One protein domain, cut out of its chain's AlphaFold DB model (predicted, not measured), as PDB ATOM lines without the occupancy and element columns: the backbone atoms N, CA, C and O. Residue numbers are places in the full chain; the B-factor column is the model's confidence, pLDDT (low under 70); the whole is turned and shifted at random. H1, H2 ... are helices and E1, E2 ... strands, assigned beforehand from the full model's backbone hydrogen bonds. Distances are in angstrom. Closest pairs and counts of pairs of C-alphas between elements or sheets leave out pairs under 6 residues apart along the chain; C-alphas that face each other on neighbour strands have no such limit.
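This is residues 115 to 232 of the 254 residues of an uncharacterized protein of Oscillibacter sp. 1-3 (UniProt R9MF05). One broad, twisted sheet of seven antiparallel strands makes a flat slab, with the strands side by side in chain order from E1 to E7. Residues 115 to 129, with no named element, run across one face of it, and the short helix H1 sits near one end of the strands, between E4 and E5 in the chain. The printed part has 118 residues, in the order E1 E2 E3 E4 H1 E5 E6 E7, and its class is mostly strand. It is only just loose, close to compact, with a radius of gyration of the C-alphas of 16.4 A, and it spans 56 by 39 by 18 A.

After residues 115 to 129 comes E1, residues 130 to 139, an edge strand that bends by 50 degrees at residue 133. It forms a hairpin with E2, residues 145 to 154, antiparallel at 166 degrees, with N 134 and O 151 2.8 A apart. E2 forms a hairpin with E3, residues 163 to 173, where N 148 and O 169 are 2.9 A apart. E3 forms a hairpin with E4, residues 179 to 186, with N 170 and O 183 at 3.1 A; E1 to E4 are a meander, each strand the antiparallel neighbour of the one before. H1, residues 188 to 191, is on the sheet at a height of 6.3 A, only just over none of its strands, with 2 of its 4 C-alphas falling on E3. The closest C-alphas of E3 and H1, those of Ile 166 and Leu 190, are 7.6 A apart. H1 is too short for any O i to N i+4 pair, and its one O i to N i+3 pair is not within hydrogen-bond range. E5, residues 197 to 202, is antiparallel to E4 at 170 degrees, with N 184 and O 198 2.8 A apart. A second meander is E5, E6, residues 208 to 215, and E7, residues 218 to 225, the other edge strand. In its two hairpins, N 199 and O 212 are 2.9 A apart, as are N 213 and O 220. E1 and E7 are apart.

E1 begins at C-alpha 130, (10.416, -58.902, 22.862), and measures 26.0 A. E2 measures 27.2 A, and E3, the longest strand with 11 residues, 30.6 A. E4 measures 20.8 A, H1 5.1 A, E5 17.3 A and E6 19.8 A. E7 measures 22.6 A and ends at C-alpha 225, (38.744, -49.386, -2.236).

The two C-alphas farthest apart, those of Gly 158 and Gly 228, are 56.7 A apart. The printed part has no cut and no long link between named elements. The mean pLDDT of the printed part is 91.4; residues 125, 126 and 160 are under 70.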
ATOM      1  N   TRP A 115      28.193 -50.989   1.548       87.00
ATOM      2  CA  TRP A 115      28.377 -49.695   0.875       87.00
ATOM      3  C   TRP A 115      27.145 -49.228   0.076       87.00
ATOM      4  O   TRP A 115      27.071 -48.059  -0.291       87.00
ATOM      5  N   LYS A 116      26.179 -50.118  -0.194       88.25
ATOM      6  CA  LYS A 116      24.901 -49.798  -0.855       88.25
ATOM      7  C   LYS A 116      23.781 -49.433   0.124       88.25
ATOM      8  O   LYS A 116      22.717 -49.013  -0.326       88.25
ATOM      9  N   GLU A 117      23.974 -49.654   1.419       89.31
ATOM     10  CA  GLU A 117      22.938 -49.461   2.434       89.31
ATOM     11  C   GLU A 117      22.863 -48.005   2.908       89.31
ATOM     12  O   GLU A 117      23.835 -47.251   2.825       89.31
ATOM     13  N   ASP A 118      21.709 -47.615   3.456       91.19
ATOM     14  CA  ASP A 118      21.602 -46.361   4.201       91.19
ATOM     15  C   ASP A 118      22.299 -46.522   5.555       91.19
ATOM     16  O   ASP A 118      21.775 -47.117   6.497       91.19
ATOM     17  N   LEU A 119      23.508 -45.971   5.648       92.44
ATOM     18  CA  LEU A 119      24.344 -46.056   6.842       92.44
ATOM     19  C   LEU A 119      23.753 -45.321   8.050       92.44
ATOM     20  O   LEU A 119      24.251 -45.519   9.156       92.44
ATOM     21  N   THR A 120      22.737 -44.476   7.852       92.94
ATOM     22  CA  THR A 120      22.099 -43.646   8.887       92.94
ATOM     23  C   THR A 120      20.702 -44.117   9.280       92.94
ATOM     24  O   THR A 120      20.105 -43.559  10.201       92.94
ATOM     25  N   ALA A 121      20.188 -45.160   8.627       91.81
ATOM     26  CA  ALA A 121      18.898 -45.742   8.956       91.81
ATOM     27  C   ALA A 121      19.018 -46.695  10.160       91.81
ATOM     28  O   ALA A 121      19.807 -47.646  10.122       91.81
ATOM     29  N   PRO A 122      18.232 -46.491  11.233       90.44
ATOM     30  CA  PRO A 122      18.058 -47.511  12.259       90.44
ATOM     31  C   PRO A 122      17.468 -48.800  11.663       90.44
ATOM     32  O   PRO A 122      16.687 -48.721  10.713       90.44
ATOM     33  N   PRO A 123      17.774 -49.978  12.234       86.31
ATOM     34  CA  PRO A 123      17.163 -51.231  11.802       86.31
ATOM     35  C   PRO A 123      15.637 -51.202  11.956       86.31
ATOM     36  O   PRO A 123      15.121 -50.740  12.974       86.31
ATOM     37  N   GLU A 124      14.909 -51.758  10.985       74.62
ATOM     38  CA  GLU A 124      13.476 -52.016  11.140       74.62
ATOM     39  C   GLU A 124      13.286 -53.207  12.093       74.62
ATOM     40  O   GLU A 124      13.646 -54.344  11.781       74.62
ATOM     41  N   ALA A 125      12.771 -52.958  13.296       65.12
ATOM     42  CA  ALA A 125      12.594 -54.007  14.292       65.12
ATOM     43  C   ALA A 125      11.379 -54.896  13.965       65.12
ATOM     44  O   ALA A 125      10.236 -54.446  14.002       65.12
ATOM     45  N   VAL A 126      11.620 -56.190  13.738       60.41
ATOM     46  CA  VAL A 126      10.622 -57.250  13.950       60.41
ATOM     47  C   VAL A 126      11.295 -58.347  14.768       60.41
ATOM     48  O   VAL A 126      11.970 -59.216  14.222       60.41
ATOM     49  N   LEU A 127      11.144 -58.283  16.090       71.44
ATOM     50  CA  LEU A 127      11.693 -59.279  17.011       71.44
ATOM     51  C   LEU A 127      10.570 -60.115  17.602       71.44
ATOM     52  O   LEU A 127       9.609 -59.579  18.146       71.44
ATOM     53  N   GLN A 128      10.700 -61.434  17.500       73.56
ATOM     54  CA  GLN A 128       9.868 -62.355  18.268       73.56
ATOM     55  C   GLN A 128      10.437 -62.467  19.686       73.56
ATOM     56  O   GLN A 128      11.652 -62.539  19.847       73.56
ATOM     57  N   GLY A 129       9.571 -62.491  20.700       81.44
ATOM     58  CA  GLY A 129       9.978 -62.662  22.101       81.44
ATOM     59  C   GLY A 129      10.396 -61.377  22.825       81.44
ATOM     60  O   GLY A 129      10.894 -61.454  23.946       81.44
ATOM     61  N   VAL A 130      10.204 -60.201  22.212       86.81
ATOM     62  CA  VAL A 130      10.416 -58.902  22.862       86.81
ATOM     63  C   VAL A 130       9.175 -58.030  22.693       86.81
ATOM     64  O   VAL A 130       8.753 -57.754  21.571       86.81
ATOM     65  N   GLU A 131       8.612 -57.581  23.808       88.38
ATOM     66  CA  GLU A 131       7.430 -56.718  23.880       88.38
ATOM     67  C   GLU A 131       7.780 -55.338  24.458       88.38
ATOM     68  O   GLU A 131       8.918 -55.084  24.858       88.38
ATOM     69  N   ASP A 132       6.804 -54.423  24.487       89.94
ATOM     70  CA  ASP A 132       6.950 -53.069  25.045       89.94
ATOM     71  C   ASP A 132       8.215 -52.340  24.556       89.94
ATOM     72  O   ASP A 132       8.991 -51.780  25.345       89.94
ATOM     73  N   VAL A 133       8.433 -52.394  23.237       91.44
ATOM     74  CA  VAL A 133       9.587 -51.773  22.584       91.44
ATOM     75  C   VAL A 133       9.490 -50.255  22.693       91.44
ATOM     76  O   VAL A 133       8.519 -49.635  22.259       91.44
ATOM     77  N   GLU A 134      10.537 -49.661  23.248       93.12
ATOM     78  CA  GLU A 134      10.741 -48.226  23.363       93.12
ATOM     79  C   GLU A 134      11.959 -47.828  22.530       93.12
ATOM     80  O   GLU A 134      12.970 -48.537  22.490       93.12
ATOM     81  N   GLU A 135      11.865 -46.683  21.861       94.88
ATOM     82  CA  GLU A 135      12.926 -46.148  21.014       94.88
ATOM     83  C   GLU A 135      13.226 -44.704  21.392       94.88
ATOM     84  O   GLU A 135      12.327 -43.869  21.515       94.88
ATOM     85  N   GLU A 136      14.509 -44.390  21.487       96.56
ATOM     86  CA  GLU A 136      15.007 -43.043  21.714       96.56
ATOM     87  C   GLU A 136      15.822 -42.595  20.502       96.56
ATOM     88  O   GLU A 136      16.617 -43.350  19.941       96.56
ATOM     89  N   ARG A 137      15.602 -41.348  20.076       97.94
ATOM     90  CA  ARG A 137      16.280 -40.731  18.933       97.94
ATOM     91  C   ARG A 137      16.819 -39.374  19.346       97.94
ATOM     92  O   ARG A 137      16.063 -38.532  19.827       97.94
ATOM     93  N   THR A 138      18.109 -39.161  19.121       98.25
ATOM     94  CA  THR A 138      18.770 -37.872  19.343       98.25
ATOM     95  C   THR A 138      19.162 -37.270  18.008       98.25
ATOM     96  O   THR A 138      19.685 -37.968  17.140       98.25
ATOM     97  N   TYR A 139      18.922 -35.970  17.859       98.00
ATOM     98  CA  TYR A 139      19.232 -35.221  16.650       98.00
ATOM     99  C   TYR A 139      20.166 -34.059  16.970       98.00
ATOM    100  O   TYR A 139      20.135 -33.523  18.080       98.00
ATOM    101  N   ASP A 140      20.984 -33.665  16.001       96.25
ATOM    102  CA  ASP A 140      21.721 -32.406  16.077       96.25
ATOM    103  C   ASP A 140      20.848 -31.191  15.708       96.25
ATOM    104  O   ASP A 140      19.669 -31.313  15.368       96.25
ATOM    105  N   GLU A 141      21.434 -29.992  15.766       96.06
ATOM    106  CA  GLU A 141      20.745 -28.732  15.450       96.06
ATOM    107  C   GLU A 141      20.252 -28.651  13.993       96.06
ATOM    108  O   GLU A 141      19.325 -27.895  13.699       96.06
ATOM    109  N   ALA A 142      20.838 -29.438  13.085       95.88
ATOM    110  CA  ALA A 142      20.433 -29.531  11.686       95.88
ATOM    111  C   ALA A 142      19.344 -30.597  11.449       95.88
ATOM    112  O   ALA A 142      18.897 -30.773  10.315       95.88
ATOM    113  N   GLY A 143      18.902 -31.296  12.500       96.19
ATOM    114  CA  GLY A 143      17.877 -32.334  12.434       96.19
ATOM    115  C   GLY A 143      18.388 -33.694  11.952       96.19
ATOM    116  O   GLY A 143      17.579 -34.543  11.584       96.19
ATOM    117  N   ARG A 144      19.707 -33.926  11.942       96.31
ATOM    118  CA  ARG A 144      20.299 -35.218  11.562       96.31
ATOM    119  C   ARG A 144      20.348 -36.144  12.767       96.31
ATOM    120  O   ARG A 144      20.666 -35.702  13.868       96.31
ATOM    121  N   LEU A 145      20.054 -37.427  12.561       97.19
ATOM    122  CA  LEU A 145      20.091 -38.436  13.618       97.19
ATOM    123  C   LEU A 145      21.542 -38.692  14.049       97.19
ATOM    124  O   LEU A 145      22.373 -39.077  13.228       97.19
ATOM    125  N   THR A 146      21.841 -38.485  15.330       98.00
ATOM    126  CA  THR A 146      23.179 -38.674  15.921       98.00
ATOM    127  C   THR A 146      23.246 -39.858  16.874       98.00
ATOM    128  O   THR A 146      24.324 -40.420  17.064       98.00
ATOM    129  N   ALA A 147      22.112 -40.279  17.434       97.94
ATOM    130  CA  ALA A 147      22.015 -41.505  18.211       97.94
ATOM    131  C   ALA A 147      20.621 -42.124  18.108       97.94
ATOM    132  O   ALA A 147      19.614 -41.414  18.064       97.94
ATOM    133  N   PHE A 148      20.583 -43.453  18.116       97.69
ATOM    134  CA  PHE A 148      19.372 -44.250  18.238       97.69
ATOM    135  C   PHE A 148      19.609 -45.358  19.256       97.69
ATOM    136  O   PHE A 148      20.611 -46.069  19.184       97.69
ATOM    137  N   SER A 149      18.671 -45.548  20.170       96.31
ATOM    138  CA  SER A 149      18.657 -46.712  21.049       96.31
ATOM    139  C   SER A 149      17.266 -47.304  21.113       96.31
ATOM    140  O   SER A 149      16.269 -46.587  21.083       96.31
ATOM    141  N   SER A 150      17.207 -48.624  21.213       95.25
ATOM    142  CA  SER A 150      15.963 -49.362  21.378       95.25
ATOM    143  C   SER A 150      16.097 -50.340  22.533       95.25
ATOM    144  O   SER A 150      17.157 -50.941  22.728       95.25
ATOM    145  N   SER A 151      15.032 -50.491  23.313       94.19
ATOM    146  CA  SER A 151      14.937 -51.448  24.415       94.19
ATOM    147  C   SER A 151      13.537 -52.045  24.479       94.19
ATOM    148  O   SER A 151      12.589 -51.444  23.988       94.19
ATOM    149  N   GLY A 152      13.388 -53.213  25.089       92.25
ATOM    150  CA  GLY A 152      12.098 -53.880  25.250       92.25
ATOM    151  C   GLY A 152      12.128 -54.868  26.407       92.25
ATOM    152  O   GLY A 152      13.150 -55.011  27.078       92.25
ATOM    153  N   ARG A 153      11.008 -55.527  26.676       90.31
ATOM    154  CA  ARG A 153      10.872 -56.535  27.735       90.31
ATOM    155  C   ARG A 153      10.853 -57.923  27.122       90.31
ATOM    156  O   ARG A 153      10.238 -58.115  26.078       90.31
ATOM    157  N   LEU A 154      11.523 -58.874  27.760       87.00
ATOM    158  CA  LEU A 154      11.509 -60.262  27.303       87.00
ATOM    159  C   LEU A 154      10.140 -60.895  27.573       87.00
ATOM    160  O   LEU A 154       9.649 -60.853  28.701       87.00
ATOM    161  N   ASP A 155       9.563 -61.523  26.552       82.00
ATOM    162  CA  ASP A 155       8.380 -62.386  26.672       82.00
ATOM    163  C   ASP A 155       8.820 -63.802  27.084       82.00
ATOM    164  O   ASP A 155       8.663 -64.786  26.358       82.00
ATOM    165  N   GLU A 156       9.483 -63.892  28.241       77.31
ATOM    166  CA  GLU A 156       9.955 -65.151  28.814       77.31
ATOM    167  C   GLU A 156       9.528 -65.286  30.286       77.31
ATOM    168  O   GLU A 156       9.774 -64.374  31.088       77.31
ATOM    169  N   PRO A 157       8.946 -66.436  30.687       71.56
ATOM    170  CA  PRO A 157       8.548 -66.673  32.069       71.56
ATOM    171  C   PRO A 157       9.714 -66.487  33.046       71.56
ATOM    172  O   PRO A 157      10.731 -67.175  32.958       71.56
ATOM    173  N   GLY A 158       9.544 -65.588  34.018       74.00
ATOM    174  CA  GLY A 158      10.576 -65.257  35.009       74.00
ATOM    175  C   GLY A 158      11.515 -64.103  34.630       74.00
ATOM    176  O   GLY A 158      12.276 -63.669  35.494       74.00
ATOM    177  N   HIS A 159      11.414 -63.567  33.408       72.50
ATOM    178  CA  HIS A 159      12.129 -62.367  32.942       72.50
ATOM    179  C   HIS A 159      11.186 -61.228  32.519       72.50
ATOM    180  O   HIS A 159      11.633 -60.197  32.025       72.50
ATOM    181  N   GLU A 160       9.888 -61.368  32.800       68.88
ATOM    182  CA  GLU A 160       8.807 -60.421  32.470       68.88
ATOM    183  C   GLU A 160       9.047 -58.986  32.994       68.88
ATOM    184  O   GLU A 160       8.429 -58.025  32.522       68.88
ATOM    185  N   GLU A 161       9.928 -58.822  33.990       70.81
ATOM    186  CA  GLU A 161      10.315 -57.524  34.551       70.81
ATOM    187  C   GLU A 161      11.581 -56.899  33.962       70.81
ATOM    188  O   GLU A 161      11.793 -55.689  34.101       70.81
ATOM    189  N   GLU A 162      12.392 -57.688  33.265       82.75
ATOM    190  CA  GLU A 162      13.696 -57.276  32.777       82.75
ATOM    191  C   GLU A 162      13.567 -56.546  31.438       82.75
ATOM    192  O   GLU A 162      13.196 -57.119  30.412       82.75
ATOM    193  N   ARG A 163      13.877 -55.244  31.450       89.69
ATOM    194  CA  ARG A 163      14.030 -54.468  30.220       89.69
ATOM    195  C   ARG A 163      15.451 -54.646  29.701       89.69
ATOM    196  O   ARG A 163      16.416 -54.272  30.366       89.69
ATOM    197  N   VAL A 164      15.557 -55.187  28.497       91.69
ATOM    198  CA  VAL A 164      16.813 -55.423  27.796       91.69
ATOM    199  C   VAL A 164      16.987 -54.394  26.690       91.69
ATOM    200  O   VAL A 164      16.034 -53.992  26.022       91.69
ATOM    201  N   TRP A 165      18.223 -53.953  26.480       93.25
ATOM    202  CA  TRP A 165      18.557 -53.189  25.284       93.25
ATOM    203  C   TRP A 165      18.475 -54.107  24.056       93.25
ATOM    204  O   TRP A 165      18.715 -55.310  24.156       93.25
ATOM    205  N   ILE A 166      18.124 -53.541  22.907       94.12
ATOM    206  CA  ILE A 166      17.981 -54.249  21.632       94.12
ATOM    207  C   ILE A 166      19.053 -53.755  20.668       94.12
ATOM    208  O   ILE A 166      19.856 -54.549  20.183       94.12
ATOM    209  N   TYR A 167      19.086 -52.440  20.443       95.31
ATOM    210  CA  TYR A 167      20.024 -51.771  19.552       95.31
ATOM    211  C   TYR A 167      20.583 -50.509  20.195       95.31
ATOM    212  O   TYR A 167      19.864 -49.797  20.898       95.31
ATOM    213  N   CYS A 168      21.836 -50.199  19.873       96.31
ATOM    214  CA  CYS A 168      22.490 -48.933  20.178       96.31
ATOM    215  C   CYS A 168      23.285 -48.492  18.947       96.31
ATOM    216  O   CYS A 168      24.183 -49.203  18.502       96.31
ATOM    217  N   LEU A 169      22.960 -47.328  18.394       97.88
ATOM    218  CA  LEU A 169      23.622 -46.752  17.232       97.88
ATOM    219  C   LEU A 169      24.025 -45.312  17.526       97.88
ATOM    220  O   LEU A 169      23.292 -44.570  18.183       97.88
ATOM    221  N   ALA A 170      25.175 -44.907  16.998       98.12
ATOM    222  CA  ALA A 170      25.631 -43.528  17.051       98.12
ATOM    223  C   ALA A 170      26.296 -43.129  15.737       98.12
ATOM    224  O   ALA A 170      26.982 -43.934  15.112       98.12
ATOM    225  N   TRP A 171      26.136 -41.866  15.357       98.31
ATOM    226  CA  TRP A 171      26.712 -41.287  14.147       98.31
ATOM    227  C   TRP A 171      27.428 -39.987  14.471       98.31
ATOM    228  O   TRP A 171      27.006 -39.205  15.323       98.31
ATOM    229  N   THR A 172      28.534 -39.743  13.780       97.31
ATOM    230  CA  THR A 172      29.260 -38.474  13.844       97.31
ATOM    231  C   THR A 172      29.352 -37.886  12.446       97.31
ATOM    232  O   THR A 172      29.830 -38.548  11.522       97.31
ATOM    233  N   TYR A 173      28.933 -36.632  12.320       97.62
ATOM    234  CA  TYR A 173      29.046 -35.831  11.106       97.62
ATOM    235  C   TYR A 173      30.117 -34.760  11.304       97.62
ATOM    236  O   TYR A 173      30.386 -34.354  12.437       97.62
ATOM    237  N   ASP A 174      30.725 -34.303  10.217       95.56
ATOM    238  CA  ASP A 174      31.572 -33.112  10.253       95.56
ATOM    239  C   ASP A 174      30.750 -31.808  10.231       95.56
ATOM    240  O   ASP A 174      29.517 -31.814  10.194       95.56
ATOM    241  N   GLU A 175      31.445 -30.668  10.242       94.31
ATOM    242  CA  GLU A 175      30.830 -29.334  10.178       94.31
ATOM    243  C   GLU A 175      30.011 -29.112   8.894       94.31
ATOM    244  O   GLU A 175      29.010 -28.394   8.914       94.31
ATOM    245  N   GLY A 176      30.407 -29.745   7.785       94.94
ATOM    246  CA  GLY A 176      29.690 -29.716   6.508       94.94
ATOM    247  C   GLY A 176      28.468 -30.637   6.475       94.94
ATOM    248  O   GLY A 176      27.650 -30.546   5.561       94.94
ATOM    249  N   GLY A 177      28.309 -31.495   7.482       95.62
ATOM    250  CA  GLY A 177      27.235 -32.469   7.573       95.62
ATOM    251  C   GLY A 177      27.479 -33.792   6.885       95.62
ATOM    252  O   GLY A 177      26.536 -34.570   6.748       95.62
ATOM    253  N   VAL A 178      28.710 -34.055   6.467       96.31
ATOM    254  CA  VAL A 178      29.092 -35.332   5.877       96.31
ATOM    255  C   VAL A 178      29.277 -36.349   6.995       96.31
ATOM    256  O   VAL A 178      29.931 -36.067   8.002       96.31
ATOM    257  N   LEU A 179      28.692 -37.538   6.834       96.69
ATOM    258  CA  LEU A 179      28.876 -38.648   7.766       96.69
ATOM    259  C   LEU A 179      30.349 -39.068   7.775       96.69
ATOM    260  O   LEU A 179      30.924 -39.313   6.719       96.69
ATOM    261  N   ARG A 180      30.956 -39.165   8.961       96.25
ATOM    262  CA  ARG A 180      32.373 -39.537   9.126       96.25
ATOM    263  C   ARG A 180      32.568 -40.896   9.759       96.25
ATOM    264  O   ARG A 180      33.486 -41.622   9.388       96.25
ATOM    265  N   ARG A 181      31.717 -41.243  10.718       96.62
ATOM    266  CA  ARG A 181      31.742 -42.551  11.365       96.62
ATOM    267  C   ARG A 181      30.392 -42.896  11.953       96.62
ATOM    268  O   ARG A 181      29.615 -42.000  12.295       96.62
ATOM    269  N   GLY A 182      30.183 -44.182  12.162       96.94
ATOM    270  CA  GLY A 182      29.117 -44.664  13.016       96.94
ATOM    271  C   GLY A 182      29.527 -45.902  13.793       96.94
ATOM    272  O   GLY A 182      30.491 -46.592  13.455       96.94
ATOM    273  N   SER A 183      28.782 -46.157  14.855       96.94
ATOM    274  CA  SER A 183      28.846 -47.394  15.612       96.94
ATOM    275  C   SER A 183      27.475 -48.043  15.644       96.94
ATOM    276  O   SER A 183      26.436 -47.380  15.623       96.94
ATOM    277  N   PHE A 184      27.493 -49.364  15.670       95.62
ATOM    278  CA  PHE A 184      26.323 -50.210  15.748       95.62
ATOM    279  C   PHE A 184      26.558 -51.261  16.823       95.62
ATOM    280  O   PHE A 184      27.619 -51.882  16.884       95.62
ATOM    281  N   GLY A 185      25.548 -51.470  17.650       95.50
ATOM    282  CA  GLY A 185      25.456 -52.568  18.586       95.50
ATOM    283  C   GLY A 185      24.063 -53.167  18.521       95.50
ATOM    284  O   GLY A 185      23.072 -52.436  18.494       95.50
ATOM    285  N   GLN A 186      23.995 -54.489  18.555       94.12
ATOM    286  CA  GLN A 186      22.776 -55.248  18.786       94.12
ATOM    287  C   GLN A 186      23.001 -56.240  19.917       94.12
ATOM    288  O   GLN A 186      24.113 -56.741  20.104       94.12
ATOM    289  N   ASN A 187      21.950 -56.526  20.678       92.25
ATOM    290  CA  ASN A 187      22.076 -57.382  21.845       92.25
ATOM    291  C   ASN A 187      22.455 -58.820  21.439       92.25
ATOM    292  O   ASN A 187      21.640 -59.520  20.831       92.25
ATOM    293  N   PRO A 188      23.657 -59.309  21.799       91.56
ATOM    294  CA  PRO A 188      24.120 -60.616  21.349       91.56
ATOM    295  C   PRO A 188      23.299 -61.780  21.914       91.56
ATOM    296  O   PRO A 188      23.341 -62.871  21.351       91.56
ATOM    297  N   MET A 189      22.536 -61.571  22.993       88.12
ATOM    298  CA  MET A 189      21.603 -62.584  23.493       88.12
ATOM    299  C   MET A 189      20.396 -62.774  22.570       88.12
ATOM    300  O   MET A 189      19.883 -63.882  22.477       88.12
ATOM    301  N   LEU A 190      19.960 -61.714  21.882       88.44
ATOM    302  CA  LEU A 190      18.797 -61.746  20.991       88.44
ATOM    303  C   LEU A 190      19.175 -62.161  19.562       88.44
ATOM    304  O   LEU A 190      18.418 -62.865  18.902       88.44
ATOM    305  N   PHE A 191      20.352 -61.738  19.089       88.62
ATOM    306  CA  PHE A 191      20.757 -61.871  17.681       88.62
ATOM    307  C   PHE A 191      21.935 -62.821  17.443       88.62
ATOM    308  O   PHE A 191      22.319 -63.065  16.300       88.62
ATOM    309  N   GLY A 192      22.532 -63.352  18.510       90.06
ATOM    310  CA  GLY A 192      23.823 -64.021  18.438       90.06
ATOM    311  C   GLY A 192      24.992 -63.034  18.394       90.06
ATOM    312  O   GLY A 192      24.840 -61.814  18.317       90.06
ATOM    313  N   THR A 193      26.199 -63.580  18.492       91.06
ATOM    314  CA  THR A 193      27.413 -62.786  18.705       91.06
ATOM    315  C   THR A 193      28.011 -62.245  17.407       91.06
ATOM    316  O   THR A 193      28.578 -61.155  17.420       91.06
ATOM    317  N   THR A 194      27.882 -62.951  16.284       91.00
ATOM    318  CA  THR A 194      28.433 -62.526  14.987       91.00
ATOM    319  C   THR A 194      27.804 -61.212  14.526       91.00
ATOM    320  O   THR A 194      26.590 -61.110  14.392       91.00
ATOM    321  N   GLY A 195      28.630 -60.192  14.284       89.06
ATOM    322  CA  GLY A 195      28.178 -58.857  13.895       89.06
ATOM    323  C   GLY A 195      27.434 -58.101  14.999       89.06
ATOM    324  O   GLY A 195      26.788 -57.100  14.704       89.06
ATOM    325  N   SER A 196      27.510 -58.560  16.256       93.19
ATOM    326  CA  SER A 196      26.816 -57.928  17.390       93.19
ATOM    327  C   SER A 196      27.292 -56.507  17.680       93.19
ATOM    328  O   SER A 196      26.532 -55.700  18.210       93.19
ATOM    329  N   SER A 197      28.524 -56.178  17.301       95.19
ATOM    330  CA  SER A 197      29.029 -54.813  17.289       95.19
ATOM    331  C   SER A 197      29.771 -54.521  15.994       95.19
ATOM    332  O   SER A 197      30.369 -55.411  15.377       95.19
ATOM    333  N   ARG A 198      29.718 -53.259  15.576       95.25
ATOM    334  CA  ARG A 198      30.422 -52.761  14.403       95.25
ATOM    335  C   ARG A 198      30.792 -51.296  14.574       95.25
ATOM    336  O   ARG A 198      30.021 -50.512  15.120       95.25
ATOM    337  N   GLU A 199      31.941 -50.927  14.035       95.75
ATOM    338  CA  GLU A 199      32.332 -49.539  13.798       95.75
ATOM    339  C   GLU A 199      32.628 -49.361  12.316       95.75
ATOM    340  O   GLU A 199      33.161 -50.265  11.674       95.75
ATOM    341  N   PHE A 200      32.275 -48.207  11.763       96.25
ATOM    342  CA  PHE A 200      32.541 -47.905  10.367       96.25
ATOM    343  C   PHE A 200      32.922 -46.447  10.169       96.25
ATOM    344  O   PHE A 200      32.537 -45.569  10.945       96.25
ATOM    345  N   PHE A 201      33.673 -46.202   9.104       96.38
ATOM    346  CA  PHE A 201      34.277 -44.921   8.782       96.38
ATOM    347  C   PHE A 201      34.009 -44.584   7.323       96.38
ATOM    348  O   PHE A 201      33.954 -45.462   6.458       96.38
ATOM    349  N   CYS A 202      33.803 -43.298   7.076       96.06
ATOM    350  CA  CYS A 202      33.519 -42.758   5.760       96.06
ATOM    351  C   CYS A 202      34.586 -41.738   5.367       96.06
ATOM    352  O   CYS A 202      35.170 -41.061   6.217       96.06
ATOM    353  N   ASP A 203      34.826 -41.622   4.067       94.00
ATOM    354  CA  ASP A 203      35.743 -40.634   3.515       94.00
ATOM    355  C   ASP A 203      35.142 -39.211   3.479       94.00
ATOM    356  O   ASP A 203      34.079 -38.930   4.035       94.00
ATOM    357  N   GLU A 204      35.840 -38.277   2.830       93.00
ATOM    358  CA  GLU A 204      35.401 -36.881   2.672       93.00
ATOM    359  C   GLU A 204      34.138 -36.687   1.843       93.00
ATOM    360  O   GLU A 204      33.456 -35.679   2.017       93.00
ATOM    361  N   ALA A 205      33.795 -37.654   0.999       93.75
ATOM    362  CA  ALA A 205      32.556 -37.656   0.238       93.75
ATOM    363  C   ALA A 205      31.421 -38.400   0.970       93.75
ATOM    364  O   ALA A 205      30.313 -38.476   0.443       93.75
ATOM    365  N   GLY A 206      31.673 -38.946   2.166       94.44
ATOM    366  CA  GLY A 206      30.705 -39.745   2.917       94.44
ATOM    367  C   GLY A 206      30.571 -41.184   2.411       94.44
ATOM    368  O   GLY A 206      29.581 -41.845   2.717       94.44
ATOM    369  N   ARG A 207      31.540 -41.683   1.633       95.31
ATOM    370  CA  ARG A 207      31.564 -43.067   1.141       95.31
ATOM    371  C   ARG A 207      32.174 -43.978   2.203       95.31
ATOM    372  O   ARG A 207      33.235 -43.661   2.740       95.31
ATOM    373  N   LEU A 208      31.538 -45.119   2.481       95.81
ATOM    374  CA  LEU A 208      32.052 -46.133   3.409       95.81
ATOM    375  C   LEU A 208      33.426 -46.621   2.937       95.81
ATOM    376  O   LEU A 208      33.507 -47.169   1.841       95.81
ATOM    377  N   CYS A 209      34.479 -46.430   3.736       95.12
ATOM    378  CA  CYS A 209      35.863 -46.779   3.379       95.12
ATOM    379  C   CYS A 209      36.429 -47.931   4.218       95.12
ATOM    380  O   CYS A 209      37.237 -48.719   3.726       95.12
ATOM    381  N   TYR A 210      35.974 -48.062   5.463       96.19
ATOM    382  CA  TYR A 210      36.395 -49.112   6.381       96.19
ATOM    383  C   TYR A 210      35.273 -49.449   7.354       96.19
ATOM    384  O   TYR A 210      34.580 -48.559   7.850       96.19
ATOM    385  N   GLU A 211      35.130 -50.725   7.676       95.25
ATOM    386  CA  GLU A 211      34.342 -51.172   8.814       95.25
ATOM    387  C   GLU A 211      35.018 -52.333   9.531       95.25
ATOM    388  O   GLU A 211      35.753 -53.123   8.943       95.25
ATOM    389  N   ARG A 212      34.728 -52.438  10.821       94.81
ATOM    390  CA  ARG A 212      35.148 -53.534  11.677       94.81
ATOM    391  C   ARG A 212      33.941 -54.082  12.396       94.81
ATOM    392  O   ARG A 212      33.296 -53.347  13.140       94.81
ATOM    393  N   ALA A 213      33.661 -55.362  12.215       95.12
ATOM    394  CA  ALA A 213      32.605 -56.067  12.924       95.12
ATOM    395  C   ALA A 213      33.197 -57.095  13.887       95.12
ATOM    396  O   ALA A 213      34.174 -57.769  13.566       95.12
ATOM    397  N   TYR A 214      32.590 -57.247  15.058       94.88
ATOM    398  CA  TYR A 214      32.919 -58.357  15.942       94.88
ATOM    399  C   TYR A 214      32.453 -59.682  15.327       94.88
ATOM    400  O   TYR A 214      31.326 -59.795  14.841       94.88
ATOM    401  N   ILE A 215      33.295 -60.706  15.420       93.50
ATOM    402  CA  ILE A 215      32.947 -62.105  15.155       93.50
ATOM    403  C   ILE A 215      33.500 -62.962  16.297       93.50
ATOM    404  O   ILE A 215      34.401 -62.543  17.017       93.50
ATOM    405  N   THR A 216      32.971 -64.166  16.494       89.44
ATOM    406  CA  THR A 216      33.253 -64.973  17.698       89.44
ATOM    407  C   THR A 216      34.746 -65.207  17.970       89.44
ATOM    408  O   THR A 216      35.153 -65.262  19.130       89.44
ATOM    409  N   HIS A 217      35.568 -65.328  16.928       88.94
ATOM    410  CA  HIS A 217      37.009 -65.585  17.032       88.94
ATOM    411  C   HIS A 217      37.901 -64.346  16.851       88.94
ATOM    412  O   HIS A 217      39.123 -64.475  16.924       88.94
ATOM    413  N   GLY A 218      37.317 -63.155  16.689       92.31
ATOM    414  CA  GLY A 218      38.069 -61.912  16.526       92.31
ATOM    415  C   GLY A 218      37.240 -60.791  15.908       92.31
ATOM    416  O   GLY A 218      36.230 -60.357  16.469       92.31
ATOM    417  N   SER A 219      37.677 -60.288  14.760       94.56
ATOM    418  CA  SER A 219      36.939 -59.291  13.988       94.56
ATOM    419  C   SER A 219      36.995 -59.564  12.494       94.56
ATOM    420  O   SER A 219      37.948 -60.147  11.994       94.56
ATOM    421  N   LEU A 220      35.966 -59.106  11.791       95.56
ATOM    422  CA  LEU A 220      35.978 -58.979  10.345       95.56
ATOM    423  C   LEU A 220      36.212 -57.508  10.005       95.56
ATOM    424  O   LEU A 220      35.379 -56.657  10.329       95.56
ATOM    425  N   ASP A 221      37.348 -57.221   9.382       95.81
ATOM    426  CA  ASP A 221      37.734 -55.891   8.927       95.81
ATOM    427  C   ASP A 221      37.506 -55.808   7.411       95.81
ATOM    428  O   ASP A 221      38.148 -56.535   6.656       95.81
ATOM    429  N   CYS A 222      36.630 -54.918   6.949       95.62
ATOM    430  CA  CYS A 222      36.348 -54.727   5.525       95.62
ATOM    431  C   CYS A 222      36.832 -53.351   5.067       95.62
ATOM    432  O   CYS A 222      36.479 -52.331   5.658       95.62
ATOM    433  N   TYR A 223      37.604 -53.319   3.985       96.56
ATOM    434  CA  TYR A 223      38.100 -52.107   3.340       96.56
ATOM    435  C   TYR A 223      37.457 -51.960   1.969       96.56
ATOM    436  O   TYR A 223      37.509 -52.877   1.150       96.56
ATOM    437  N   TYR A 224      36.897 -50.787   1.703       95.81
ATOM    438  CA  TYR A 224      36.246 -50.458   0.442       95.81
ATOM    439  C   TYR A 224      37.159 -49.528  -0.353       95.81
ATOM    440  O   TYR A 224      37.420 -48.395   0.050       95.81
ATOM    441  N   ILE A 225      37.677 -50.031  -1.470       95.50
ATOM    442  CA  ILE A 225      38.744 -49.386  -2.236       95.50
ATOM    443  C   ILE A 225      38.123 -48.735  -3.467       95.50
ATOM    444  O   ILE A 225      37.619 -49.419  -4.361       95.50
ATOM    445  N   TYR A 226      38.160 -47.406  -3.510       95.19
ATOM    446  CA  TYR A 226      37.579 -46.602  -4.583       95.19
ATOM    447  C   TYR A 226      38.645 -46.174  -5.585       95.19
ATOM    448  O   TYR A 226      39.725 -45.723  -5.213       95.19
ATOM    449  N   GLU A 227      38.296 -46.231  -6.866       92.06
ATOM    450  CA  GLU A 227      39.071 -45.586  -7.922       92.06
ATOM    451  C   GLU A 227      38.465 -44.211  -8.215       92.06
ATOM    452  O   GLU A 227      37.319 -44.103  -8.653       92.06
ATOM    453  N   GLY A 228      39.225 -43.144  -7.959       89.81
ATOM    454  CA  GLY A 228      38.785 -41.769  -8.203       89.81
ATOM    455  C   GLY A 228      37.525 -41.367  -7.422       89.81
ATOM    456  O   GLY A 228      37.356 -41.673  -6.240       89.81
ATOM    457  N   GLU A 229      36.627 -40.650  -8.095       90.31
ATOM    458  CA  GLU A 229      35.414 -40.060  -7.504       90.31
ATOM    459  C   GLU A 229      34.173 -40.957  -7.652       90.31
ATOM    460  O   GLU A 229      33.039 -40.503  -7.501       90.31
ATOM    461  N   ASN A 230      34.363 -42.241  -7.963       91.00
ATOM    462  CA  ASN A 230      33.251 -43.169  -8.134       91.00
ATOM    463  C   ASN A 230      32.452 -43.341  -6.831       91.00
ATOM    464  O   ASN A 230      33.014 -43.384  -5.736       91.00
ATOM    465  N   ALA A 231      31.130 -43.472  -6.955       89.38
ATOM    466  CA  ALA A 231      30.244 -43.722  -5.816       89.38
ATOM    467  C   ALA A 231      30.320 -45.173  -5.312       89.38
ATOM    468  O   ALA A 231      30.053 -45.430  -4.143       89.38
ATOM    469  N   ALA A 232      30.681 -46.110  -6.190       92.12
ATOM    470  CA  ALA A 232      30.914 -47.506  -5.850       92.12
ATOM    471  C   ALA A 232      32.421 -47.768  -5.693       92.12
ATOM    472  O   ALA A 232      33.207 -47.220  -6.477       92.12
TER     473      ALA A 232